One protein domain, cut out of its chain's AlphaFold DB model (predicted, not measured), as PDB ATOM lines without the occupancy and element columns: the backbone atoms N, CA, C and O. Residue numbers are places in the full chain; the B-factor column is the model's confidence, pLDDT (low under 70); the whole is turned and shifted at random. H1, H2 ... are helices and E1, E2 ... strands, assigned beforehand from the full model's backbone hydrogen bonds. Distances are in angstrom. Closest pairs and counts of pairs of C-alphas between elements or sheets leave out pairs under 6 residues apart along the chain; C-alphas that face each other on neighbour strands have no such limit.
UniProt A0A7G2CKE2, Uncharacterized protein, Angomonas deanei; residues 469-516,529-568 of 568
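What this domain is: This is residues 469 to 516 and 529 to 568 of the 568 residues of an uncharacterized protein of Angomonas deanei (UniProt A0A7G2CKE2). A small sheet of three parallel strands sits within the wide V of two longer helices, H2 and H3, which meet at a corner through their link. The short H1 stands at the far end of H2, and H4 lies beside the first part of H3. The printed part has 88 residues with four named helices and three named strands, in the order E1 H1 H2 H3 E2 E3 H4; the sheet runs E1 E2 E3. The class is mixed, helices and strands. The whole is compact, with a radius of gyration of the C-alphas of 13.2 A, yet elongated in outline, spanning 44 by 28 by 23 A.

How they stand to each other: E1, residues 470 to 474, is an edge strand, parallel to the inner strand E2, residues 532 to 537, at 29 degrees; N 473 and O 534 are 2.8 A apart, within hydrogen-bond range. H1, residues 476 to 482, only grazes the sheet with residues 476 to 479; its closest C-alphas to E2 are those of Trp 478 and Ser 537, 6.0 A apart. H2, residues 486 to 499, is about perpendicular to H1 at 74 degrees and only grazes the sheet with residues 486 to 493. H1 and H2 are close but not clearly touching, the closest C-alphas being those of Lys 479 and Leu 486, 6.2 A apart. H3, residues 501 to 516, and H2 meet only through their link; H3 is only just not on the sheet, with 4 pairs of C-alphas within 10 A. E3, residues 547 to 551, is the other edge strand, parallel to E2 at 34 degrees, with N 535 and O 548 at 2.8 A. Residues 541 to 542 pair antiparallel with residues 548 to 549 of E3. H4, residues 556 to 565, only just touches H3, with 3 pairs of C-alphas within 8 A; H3 touches H4 with its residues 503 to 507 alone. The closest C-alphas are those of Leu 504 and Phe 556, 7.2 A apart, and the two helices run the same way at a shallow tilt of 20 degrees. H4 only grazes the sheet with residues 558 to 563. Every O i to N i+4 pair is within hydrogen-bond range in H1, H2 and H4, and 10 of 12 are in H3.

Where its parts are: E1 begins at C-alpha 470 (229.531, 252.069, 349.297). H2 measures 20.0 A from first to last C-alpha, H3 23.8 A and E2 15.6 A. H3 ends at C-alpha 516 (223.975, 247.686, 331.878), and H4, 13.9 A long, ends at C-alpha 565 (231.775, 233.603, 345.565).

The domain as a whole: The two C-alphas farthest apart, those of Gly 484 and Glu 516, are 44.2 A apart. Residues 517 to 528 are not printed; C-alphas 516 and 529 are 12.1 A apart across this cut. Of the links that are printed whole, none is long. The mean pLDDT of the printed part is 75.2, and it is under 70 in residues 511 to 516, 529 to 532, 542 to 547 and 563 to 568.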
ATOM      1  N   PRO A 469     231.907 253.703 346.123       72.88
ATOM      2  CA  PRO A 469     230.447 253.822 345.981       72.88
ATOM      3  C   PRO A 469     229.670 252.901 346.947       72.88
ATOM      4  O   PRO A 469     228.794 252.138 346.536       72.88
ATOM      5  N   VAL A 470     230.023 252.944 348.231       75.31
ATOM      6  CA  VAL A 470     229.531 252.069 349.297       75.31
ATOM      7  C   VAL A 470     229.315 252.890 350.568       75.31
ATOM      8  O   VAL A 470     230.122 253.764 350.900       75.31
ATOM      9  N   ASP A 471     228.249 252.573 351.297       78.56
ATOM     10  CA  ASP A 471     227.977 253.140 352.615       78.56
ATOM     11  C   ASP A 471     228.378 252.153 353.708       78.56
ATOM     12  O   ASP A 471     228.111 250.954 353.614       78.56
ATOM     13  N   PHE A 472     229.027 252.658 354.757       83.12
ATOM     14  CA  PHE A 472     229.488 251.843 355.876       83.12
ATOM     15  C   PHE A 472     228.528 251.932 357.060       83.12
ATOM     16  O   PHE A 472     228.034 252.998 357.424       83.12
ATOM     17  N   SER A 473     228.312 250.800 357.709       84.31
ATOM     18  CA  SER A 473     227.592 250.650 358.969       84.31
ATOM     19  C   SER A 473     228.358 249.683 359.875       84.31
ATOM     20  O   SER A 473     229.275 249.001 359.430       84.31
ATOM     21  N   ILE A 474     228.027 249.644 361.164       86.12
ATOM     22  CA  ILE A 474     228.695 248.774 362.147       86.12
ATOM     23  C   ILE A 474     227.642 247.865 362.768       86.12
ATOM     24  O   ILE A 474     226.604 248.358 363.224       86.12
ATOM     25  N   ASP A 475     227.915 246.561 362.831       83.19
ATOM     26  CA  ASP A 475     227.031 245.633 363.527       83.19
ATOM     27  C   ASP A 475     226.951 246.000 365.017       83.19
ATOM     28  O   ASP A 475     227.949 246.094 365.734       83.19
ATOM     29  N   THR A 476     225.723 246.214 365.490       79.06
ATOM     30  CA  THR A 476     225.450 246.579 366.881       79.06
ATOM     31  C   THR A 476     225.802 245.438 367.829       79.06
ATOM     32  O   THR A 476     226.328 245.699 368.910       79.06
ATOM     33  N   ASN A 477     225.546 244.187 367.445       77.44
ATOM     34  CA  ASN A 477     225.814 243.043 368.311       77.44
ATOM     35  C   ASN A 477     227.317 242.847 368.483       77.44
ATOM     36  O   ASN A 477     227.804 242.786 369.613       77.44
ATOM     37  N   TRP A 478     228.060 242.837 367.376       83.31
ATOM     38  CA  TRP A 478     229.517 242.815 367.400       83.31
ATOM     39  C   TRP A 478     230.104 243.989 368.192       83.31
ATOM     40  O   TRP A 478     230.889 243.767 369.113       83.31
ATOM     41  N   LYS A 479     229.630 245.219 367.955       84.94
ATOM     42  CA  LYS A 479     230.045 246.411 368.712       84.94
ATOM     43  C   LYS A 479     229.892 246.255 370.226       84.94
ATOM     44  O   LYS A 479     230.760 246.689 370.981       84.94
ATOM     45  N   ILE A 480     228.785 245.670 370.679       80.12
ATOM     46  CA  ILE A 480     228.532 245.475 372.110       80.12
ATOM     47  C   ILE A 480     229.408 244.344 372.680       80.12
ATOM     48  O   ILE A 480     229.765 244.400 373.855       80.12
ATOM     49  N   ARG A 481     229.764 243.328 371.883       80.69
ATOM     50  CA  ARG A 481     230.656 242.234 372.312       80.69
ATOM     51  C   ARG A 481     232.119 242.663 372.416       80.69
ATOM     52  O   ARG A 481     232.780 242.268 373.367       80.69
ATOM     53  N   GLU A 482     232.606 243.469 371.473       80.25
ATOM     54  CA  GLU A 482     234.005 243.926 371.458       80.25
ATOM     55  C   GLU A 482     234.315 244.954 372.552       80.25
ATOM     56  O   GLU A 482     235.475 245.135 372.923       80.25
ATOM     57  N   GLU A 483     233.293 245.644 373.069       79.25
ATOM     58  CA  GLU A 483     233.418 246.701 374.075       79.25
ATOM     59  C   GLU A 483     234.546 247.689 373.722       79.25
ATOM     60  O   GLU A 483     234.399 248.493 372.804       79.25
ATOM     61  N   GLY A 484     235.681 247.633 374.426       76.06
ATOM     62  CA  GLY A 484     236.830 248.516 374.207       76.06
ATOM     63  C   GLY A 484     237.739 248.148 373.028       76.06
ATOM     64  O   GLY A 484     238.526 248.993 372.616       76.06
ATOM     65  N   ASN A 485     237.654 246.931 372.485       85.19
ATOM     66  CA  ASN A 485     238.499 246.477 371.374       85.19
ATOM     67  C   ASN A 485     237.995 246.960 370.001       85.19
ATOM     68  O   ASN A 485     238.756 247.017 369.036       85.19
ATOM     69  N   LEU A 486     236.735 247.405 369.929       86.44
ATOM     70  CA  LEU A 486     236.088 247.901 368.711       86.44
ATOM     71  C   LEU A 486     236.952 248.903 367.941       86.44
ATOM     72  O   LEU A 486     237.056 248.849 366.720       86.44
ATOM     73  N   VAL A 487     237.560 249.845 368.659       86.75
ATOM     74  CA  VAL A 487     238.358 250.916 368.064       86.75
ATOM     75  C   VAL A 487     239.570 250.362 367.318       86.75
ATOM     76  O   VAL A 487     239.865 250.809 366.210       86.75
ATOM     77  N   HIS A 488     240.249 249.371 367.898       87.69
ATOM     78  CA  HIS A 488     241.393 248.722 367.271       87.69
ATOM     79  C   HIS A 488     240.978 247.946 366.014       87.69
ATOM     80  O   HIS A 488     241.645 248.035 364.980       87.69
ATOM     81  N   CYS A 489     239.834 247.259 366.073       88.81
ATOM     82  CA  CYS A 489     239.252 246.567 364.928       88.81
ATOM     83  C   CYS A 489     238.909 247.539 363.787       88.81
ATOM     84  O   CYS A 489     239.286 247.302 362.641       88.81
ATOM     85  N   LEU A 490     238.261 248.670 364.089       89.25
ATOM     86  CA  LEU A 490     237.917 249.687 363.089       89.25
ATOM     87  C   LEU A 490     239.157 250.370 362.491       89.25
ATOM     88  O   LEU A 490     239.194 250.652 361.293       89.25
ATOM     89  N   ASP A 491     240.189 250.627 363.295       88.19
ATOM     90  CA  ASP A 491     241.463 251.169 362.805       88.19
ATOM     91  C   ASP A 491     242.174 250.175 361.869       88.19
ATOM     92  O   ASP A 491     242.681 250.553 360.814       88.19
ATOM     93  N   THR A 492     242.144 248.881 362.199       89.19
ATOM     94  CA  THR A 492     242.681 247.811 361.341       89.19
ATOM     95  C   THR A 492     241.928 247.732 360.013       89.19
ATOM     96  O   THR A 492     242.549 247.782 358.948       89.19
ATOM     97  N   PHE A 493     240.596 247.718 360.073       90.12
ATOM     98  CA  PHE A 493     239.730 247.700 358.898       90.12
ATOM     99  C   PHE A 493     239.983 248.908 357.986       90.12
ATOM    100  O   PHE A 493     240.246 248.759 356.793       90.12
ATOM    101  N   THR A 494     239.978 250.122 358.543       88.88
ATOM    102  CA  THR A 494     240.187 251.353 357.761       88.88
ATOM    103  C   THR A 494     241.568 251.418 357.116       88.88
ATOM    104  O   THR A 494     241.681 251.882 355.979       88.88
ATOM    105  N   LYS A 495     242.621 250.933 357.787       89.06
ATOM    106  CA  LYS A 495     243.970 250.847 357.207       89.06
ATOM    107  C   LYS A 495     244.034 249.863 356.046       89.06
ATOM    108  O   LYS A 495     244.615 250.209 355.019       89.06
ATOM    109  N   SER A 496     243.428 248.686 356.193       87.12
ATOM    110  CA  SER A 496     243.380 247.686 355.123       87.12
ATOM    111  C   SER A 496     242.632 248.223 353.898       87.12
ATOM    112  O   SER A 496     243.172 248.262 352.792       87.12
ATOM    113  N   MET A 497     241.441 248.785 354.117       85.25
ATOM    114  CA  MET A 497     240.608 249.367 353.061       85.25
ATOM    115  C   MET A 497     241.301 250.518 352.332       85.25
ATOM    116  O   MET A 497     241.247 250.596 351.107       85.25
ATOM    117  N   LYS A 498     242.007 251.382 353.066       86.50
ATOM    118  CA  LYS A 498     242.804 252.460 352.474       86.50
ATOM    119  C   LYS A 498     243.980 251.930 351.648       86.50
ATOM    120  O   LYS A 498     244.303 252.505 350.614       86.50
ATOM    121  N   GLY A 499     244.621 250.842 352.081       85.25
ATOM    122  CA  GLY A 499     245.697 250.191 351.326       85.25
ATOM    123  C   GLY A 499     245.240 249.649 349.967       85.25
ATOM    124  O   GLY A 499     246.020 249.634 349.017       85.25
ATOM    125  N   SER A 500     243.967 249.268 349.858       84.06
ATOM    126  CA  SER A 500     243.381 248.637 348.667       84.06
ATOM    127  C   SER A 500     242.320 249.488 347.960       84.06
ATOM    128  O   SER A 500     241.592 248.989 347.103       84.06
ATOM    129  N   GLU A 501     242.245 250.780 348.276       84.00
ATOM    130  CA  GLU A 501     241.167 251.688 347.867       84.00
ATOM    131  C   GLU A 501     240.954 251.731 346.345       84.00
ATOM    132  O   GLU A 501     239.844 251.511 345.864       84.00
ATOM    133  N   MET A 502     242.026 251.924 345.569       83.38
ATOM    134  CA  MET A 502     241.957 251.992 344.100       83.38
ATOM    135  C   MET A 502     241.494 250.670 343.469       83.38
ATOM    136  O   MET A 502     240.761 250.662 342.477       83.38
ATOM    137  N   GLN A 503     241.917 249.542 344.042       82.50
ATOM    138  CA  GLN A 503     241.563 248.209 343.552       82.50
ATOM    139  C   GLN A 503     240.093 247.897 343.854       82.50
ATOM    140  O   GLN A 503     239.373 247.425 342.973       82.50
ATOM    141  N   LEU A 504     239.629 248.238 345.061       79.88
ATOM    142  CA  LEU A 504     238.229 248.129 345.472       79.88
ATOM    143  C   LEU A 504     237.325 249.013 344.619       79.88
ATOM    144  O   LEU A 504     236.297 248.544 344.139       79.88
ATOM    145  N   GLN A 505     237.720 250.263 344.376       81.31
ATOM    146  CA  GLN A 505     236.949 251.180 343.543       81.31
ATOM    147  C   GLN A 505     236.784 250.630 342.121       81.31
ATOM    148  O   GLN A 505     235.667 250.604 341.606       81.31
ATOM    149  N   SER A 506     237.862 250.134 341.504       80.38
ATOM    150  CA  SER A 506     237.796 249.533 340.167       80.38
ATOM    151  C   SER A 506     236.926 248.273 340.138       80.38
ATOM    152  O   SER A 506     236.108 248.118 339.231       80.38
ATOM    153  N   LEU A 507     237.061 247.388 341.132       77.50
ATOM    154  CA  LEU A 507     236.265 246.163 341.234       77.50
ATOM    155  C   LEU A 507     234.772 246.473 341.396       77.50
ATOM    156  O   LEU A 507     233.946 245.930 340.669       77.50
ATOM    157  N   LEU A 508     234.426 247.384 342.306       75.06
ATOM    158  CA  LEU A 508     233.040 247.760 342.578       75.06
ATOM    159  C   LEU A 508     232.414 248.514 341.407       75.06
ATOM    160  O   LEU A 508     231.250 248.286 341.095       75.06
ATOM    161  N   GLN A 509     233.176 249.362 340.710       72.50
ATOM    162  CA  GLN A 509     232.711 249.967 339.464       72.50
ATOM    163  C   GLN A 509     232.443 248.895 338.407       72.50
ATOM    164  O   GLN A 509     231.374 248.907 337.804       72.50
ATOM    165  N   LYS A 510     233.339 247.919 338.219       70.00
ATOM    166  CA  LYS A 510     233.068 246.801 337.303       70.00
ATOM    167  C   LYS A 510     231.771 246.087 337.681       70.00
ATOM    168  O   LYS A 510     230.911 245.963 336.821       70.00
ATOM    169  N   LEU A 511     231.565 245.723 338.944       65.69
ATOM    170  CA  LEU A 511     230.327 245.065 339.386       65.69
ATOM    171  C   LEU A 511     229.072 245.935 339.161       65.69
ATOM    172  O   LEU A 511     228.057 245.437 338.695       65.69
ATOM    173  N   LEU A 512     229.143 247.246 339.411       64.12
ATOM    174  CA  LEU A 512     228.002 248.165 339.275       64.12
ATOM    175  C   LEU A 512     227.697 248.612 337.832       64.12
ATOM    176  O   LEU A 512     226.604 249.134 337.585       64.12
ATOM    177  N   TYR A 513     228.652 248.496 336.905       57.09
ATOM    178  CA  TYR A 513     228.506 248.919 335.502       57.09
ATOM    179  C   TYR A 513     228.465 247.744 334.503       57.09
ATOM    180  O   TYR A 513     228.024 247.935 333.375       57.09
ATOM    181  N   SER A 514     228.827 246.517 334.903       50.12
ATOM    182  CA  SER A 514     228.636 245.311 334.066       50.12
ATOM    183  C   SER A 514     227.155 244.972 333.840       50.12
ATOM    184  O   SER A 514     226.814 244.329 332.852       50.12
ATOM    185  N   ASN A 515     226.265 245.459 334.712       46.25
ATOM    186  CA  ASN A 515     224.826 245.166 334.700       46.25
ATOM    187  C   ASN A 515     224.017 245.995 333.676       46.25
ATOM    188  O   ASN A 515     222.788 245.927 333.642       46.25
ATOM    189  N   GLU A 516     224.668 246.793 332.821       40.34
ATOM    190  CA  GLU A 516     223.975 247.686 331.878       40.34
ATOM    191  C   GLU A 516     223.468 247.002 330.594       40.34
ATOM    192  O   GLU A 516     222.792 247.654 329.799       40.34
ATOM    193  N   LYS A 529     220.396 253.763 341.476       45.78
ATOM    194  CA  LYS A 529     221.457 253.216 342.344       45.78
ATOM    195  C   LYS A 529     221.469 253.744 343.794       45.78
ATOM    196  O   LYS A 529     222.159 254.715 344.097       45.78
ATOM    197  N   LYS A 530     220.818 253.021 344.718       53.00
ATOM    198  CA  LYS A 530     221.171 253.068 346.149       53.00
ATOM    199  C   LYS A 530     222.558 252.435 346.309       53.00
ATOM    200  O   LYS A 530     222.782 251.340 345.794       53.00
ATOM    201  N   ARG A 531     223.487 253.118 346.985       61.84
ATOM    202  CA  ARG A 531     224.824 252.583 347.298       61.84
ATOM    203  C   ARG A 531     224.695 251.238 348.022       61.84
ATOM    204  O   ARG A 531     223.761 251.038 348.800       61.84
ATOM    205  N   MET A 532     225.609 250.306 347.744       68.44
ATOM    206  CA  MET A 532     225.674 249.057 348.511       68.44
ATOM    207  C   MET A 532     226.019 249.378 349.966       68.44
ATOM    208  O   MET A 532     226.820 250.277 350.220       68.44
ATOM    209  N   VAL A 533     225.427 248.644 350.908       74.88
ATOM    210  CA  VAL A 533     225.642 248.860 352.345       74.88
ATOM    211  C   VAL A 533     226.563 247.771 352.875       74.88
ATOM    212  O   VAL A 533     226.251 246.584 352.775       74.88
ATOM    213  N   TRP A 534     227.703 248.176 353.423       82.69
ATOM    214  CA  TRP A 534     228.663 247.293 354.074       82.69
ATOM    215  C   TRP A 534     228.549 247.448 355.583       82.69
ATOM    216  O   TRP A 534     228.684 248.548 356.118       82.69
ATOM    217  N   ILE A 535     228.327 246.342 356.281       83.62
ATOM    218  CA  ILE A 535     228.262 246.287 357.735       83.62
ATOM    219  C   ILE A 535     229.559 245.667 358.251       83.62
ATOM    220  O   ILE A 535     229.821 244.487 358.030       83.62
ATOM    221  N   VAL A 536     230.372 246.453 358.956       86.88
ATOM    222  CA  VAL A 536     231.576 245.947 359.626       86.88
ATOM    223  C   VAL A 536     231.155 245.039 360.783       86.88
ATOM    224  O   VAL A 536     230.361 245.446 361.638       86.88
ATOM    225  N   SER A 537     231.674 243.815 360.789       85.75
ATOM    226  CA  SER A 537     231.258 242.725 361.680       85.75
ATOM    227  C   SER A 537     232.426 241.784 362.017       85.75
ATOM    228  O   SER A 537     233.586 242.112 361.767       85.75
ATOM    229  N   ASP A 538     232.139 240.627 362.620       81.56
ATOM    230  CA  ASP A 538     233.120 239.584 362.941       81.56
ATOM    231  C   ASP A 538     233.308 238.546 361.826       81.56
ATOM    232  O   ASP A 538     234.292 237.808 361.850       81.56
ATOM    233  N   LYS A 539     232.367 238.434 360.880       77.75
ATOM    234  CA  LYS A 539     232.354 237.381 359.856       77.75
ATOM    235  C   LYS A 539     231.757 237.877 358.549       77.75
ATOM    236  O   LYS A 539     230.963 238.808 358.527       77.75
ATOM    237  N   PHE A 540     232.111 237.200 357.461       76.88
ATOM    238  CA  PHE A 540     231.424 237.391 356.192       76.88
ATOM    239  C   PHE A 540     230.002 236.831 356.268       76.88
ATOM    240  O   PHE A 540     229.814 235.668 356.624       76.88
ATOM    241  N   ASP A 541     229.028 237.656 355.906       71.75
ATOM    242  CA  ASP A 541     227.632 237.261 355.720       71.75
ATOM    243  C   ASP A 541     227.005 238.143 354.632       71.75
ATOM    244  O   ASP A 541     227.468 239.256 354.364       71.75
ATOM    245  N   ILE A 542     225.969 237.655 353.966       68.94
ATOM    246  CA  ILE A 542     225.254 238.419 352.948       68.94
ATOM    247  C   ILE A 542     223.758 238.241 353.121       68.94
ATOM    248  O   ILE A 542     223.235 237.129 353.178       68.94
ATOM    249  N   LEU A 543     223.052 239.366 353.146       62.09
ATOM    250  CA  LEU A 543     221.606 239.340 353.051       62.09
ATOM    251  C   LEU A 543     221.192 239.364 351.575       62.09
ATOM    252  O   LEU A 543     221.769 240.130 350.795       62.09
ATOM    253  N   PRO A 544     220.121 238.639 351.198       54.31
ATOM    254  CA  PRO A 544     219.532 238.686 349.852       54.31
ATOM    255  C   PRO A 544     219.158 240.099 349.361       54.31
ATOM    256  O   PRO A 544     218.827 240.316 348.199       54.31
ATOM    257  N   THR A 545     219.177 241.082 350.259       53.19
ATOM    258  CA  THR A 545     218.814 242.481 350.039       53.19
ATOM    259  C   THR A 545     219.975 243.366 349.570       53.19
ATOM    260  O   THR A 545     219.772 244.563 349.347       53.19
ATOM    261  N   GLY A 546     221.176 242.798 349.391       58.94
ATOM    262  CA  GLY A 546     222.376 243.516 348.941       58.94
ATOM    263  C   GLY A 546     223.155 244.210 350.065       58.94
ATOM    264  O   GLY A 546     224.017 245.048 349.797       58.94
ATOM    265  N   VAL A 547     222.840 243.878 351.321       68.88
ATOM    266  CA  VAL A 547     223.614 244.265 352.505       68.88
ATOM    267  C   VAL A 547     224.675 243.199 352.752       68.88
ATOM    268  O   VAL A 547     224.352 242.014 352.844       68.88
ATOM    269  N   MET A 548     225.931 243.619 352.869       75.06
ATOM    270  CA  MET A 548     227.064 242.710 353.050       75.06
ATOM    271  C   MET A 548     227.710 242.937 354.408       75.06
ATOM    272  O   MET A 548     228.116 244.051 354.728       75.06
ATOM    273  N   PHE A 549     227.824 241.877 355.194       78.88
ATOM    274  CA  PHE A 549     228.593 241.858 356.425       78.88
ATOM    275  C   PHE A 549     230.033 241.502 356.088       78.88
ATOM    276  O   PHE A 549     230.306 240.486 355.449       78.88
ATOM    277  N   ILE A 550     230.951 242.377 356.478       84.44
ATOM    278  CA  ILE A 550     232.369 242.256 356.160       84.44
ATOM    279  C   ILE A 550     233.143 242.242 357.478       84.44
ATOM    280  O   ILE A 550     232.916 243.129 358.310       84.44
ATOM    281  N   PRO A 551     234.028 241.253 357.697       86.56
ATOM    282  CA  PRO A 551     234.857 241.205 358.887       86.56
ATOM    283  C   PRO A 551     235.753 242.443 359.000       86.56
ATOM    284  O   PRO A 551     236.095 243.086 358.007       86.56
ATOM    285  N   TYR A 552     236.171 242.782 360.216       84.88
ATOM    286  CA  TYR A 552     237.131 243.868 360.418       84.88
ATOM    287  C   TYR A 552     238.555 243.499 359.947       84.88
ATOM    288  O   TYR A 552     239.325 244.380 359.562       84.88
ATOM    289  N   ASP A 553     238.908 242.212 359.976       84.81
ATOM    290  CA  ASP A 553     240.209 241.633 359.630       84.81
ATOM    291  C   ASP A 553     240.244 241.134 358.179       84.81
ATOM    292  O   ASP A 553     240.495 239.969 357.887       84.81
ATOM    293  N   VAL A 554     239.983 242.043 357.246       82.44
ATOM    294  CA  VAL A 554     239.897 241.722 355.815       82.44
ATOM    295  C   VAL A 554     241.061 242.276 355.019       82.44
ATOM    296  O   VAL A 554     241.640 243.306 355.359       82.44
ATOM    297  N   ASP A 555     241.363 241.607 353.913       82.19
ATOM    298  CA  ASP A 555     242.272 242.052 352.859       82.19
ATOM    299  C   ASP A 555     241.530 242.136 351.513       82.19
ATOM    300  O   ASP A 555     240.417 241.629 351.354       82.19
ATOM    301  N   PHE A 556     242.132 242.784 350.510       79.50
ATOM    302  CA  PHE A 556     241.496 242.900 349.192       79.50
ATOM    303  C   PHE A 556     241.131 241.541 348.596       79.50
ATOM    304  O   PHE A 556     240.080 241.415 347.973       79.50
ATOM    305  N   LYS A 557     241.986 240.533 348.798       78.19
ATOM    306  CA  LYS A 557     241.808 239.207 348.219       78.19
ATOM    307  C   LYS A 557     240.603 238.481 348.817       78.19
ATOM    308  O   LYS A 557     239.808 237.933 348.067       78.19
ATOM    309  N   SER A 558     240.428 238.508 350.137       80.94
ATOM    310  CA  SER A 558     239.252 237.921 350.790       80.94
ATOM    311  C   SER A 558     237.966 238.627 350.380       80.94
ATOM    312  O   SER A 558     236.989 237.954 350.072       80.94
ATOM    313  N   ILE A 559     237.972 239.963 350.285       78.94
ATOM    314  CA  ILE A 559     236.817 240.723 349.789       78.94
ATOM    315  C   ILE A 559     236.527 240.365 348.330       78.94
ATOM    316  O   ILE A 559     235.376 240.113 347.986       78.94
ATOM    317  N   SER A 560     237.544 240.315 347.464       74.81
ATOM    318  CA  SER A 560     237.345 239.954 346.062       74.81
ATOM    319  C   SER A 560     236.827 238.529 345.933       74.81
ATOM    320  O   SER A 560     235.843 238.310 345.242       74.81
ATOM    321  N   ASP A 561     237.426 237.569 346.637       75.38
ATOM    322  CA  ASP A 561     237.020 236.168 346.586       75.38
ATOM    323  C   ASP A 561     235.599 235.990 347.133       75.38
ATOM    324  O   ASP A 561     234.827 235.230 346.556       75.38
ATOM    325  N   PHE A 562     235.220 236.721 348.185       71.75
ATOM    326  CA  PHE A 562     233.865 236.713 348.739       71.75
ATOM    327  C   PHE A 562     232.844 237.307 347.763       71.75
ATOM    328  O   PHE A 562     231.851 236.655 347.448       71.75
ATOM    329  N   LEU A 563     233.114 238.493 347.207       66.44
ATOM    330  CA  LEU A 563     232.253 239.119 346.197       66.44
ATOM    331  C   LEU A 563     232.109 238.241 344.942       66.44
ATOM    332  O   LEU A 563     231.042 238.200 344.338       66.44
ATOM    333  N   LEU A 564     233.158 237.503 344.571       59.66
ATOM    334  CA  LEU A 564     233.140 236.553 343.456       59.66
ATOM    335  C   LEU A 564     232.470 235.212 343.804       59.66
ATOM    336  O   LEU A 564     231.958 234.542 342.911       59.66
ATOM    337  N   GLN A 565     232.475 234.797 345.075       56.22
ATOM    338  CA  GLN A 565     231.775 233.603 345.565       56.22
ATOM    339  C   GLN A 565     230.278 233.823 345.730       56.22
ATOM    340  O   GLN A 565     229.530 232.898 345.458       56.22
ATOM    341  N   ILE A 566     229.847 235.025 346.112       48.78
ATOM    342  CA  ILE A 566     228.440 235.451 346.017       48.78
ATOM    343  C   ILE A 566     227.954 235.366 344.565       48.78
ATOM    344  O   ILE A 566     226.776 235.148 344.315       48.78
ATOM    345  N   GLY A 567     228.894 235.481 343.623       39.44
ATOM    346  CA  GLY A 567     228.736 235.162 342.215       39.44
ATOM    347  C   GLY A 567     228.332 233.709 341.899       39.44
ATOM    348  O   GLY A 567     227.880 233.462 340.794       39.44
ATOM    349  N   LYS A 568     228.520 232.735 342.794       35.62
ATOM    350  CA  LYS A 568     228.250 231.299 342.571       35.62
ATOM    351  C   LYS A 568     226.898 230.913 343.170       35.62
ATOM    352  O   LYS A 568     226.175 230.083 342.569       35.62
TER     353      LYS A 568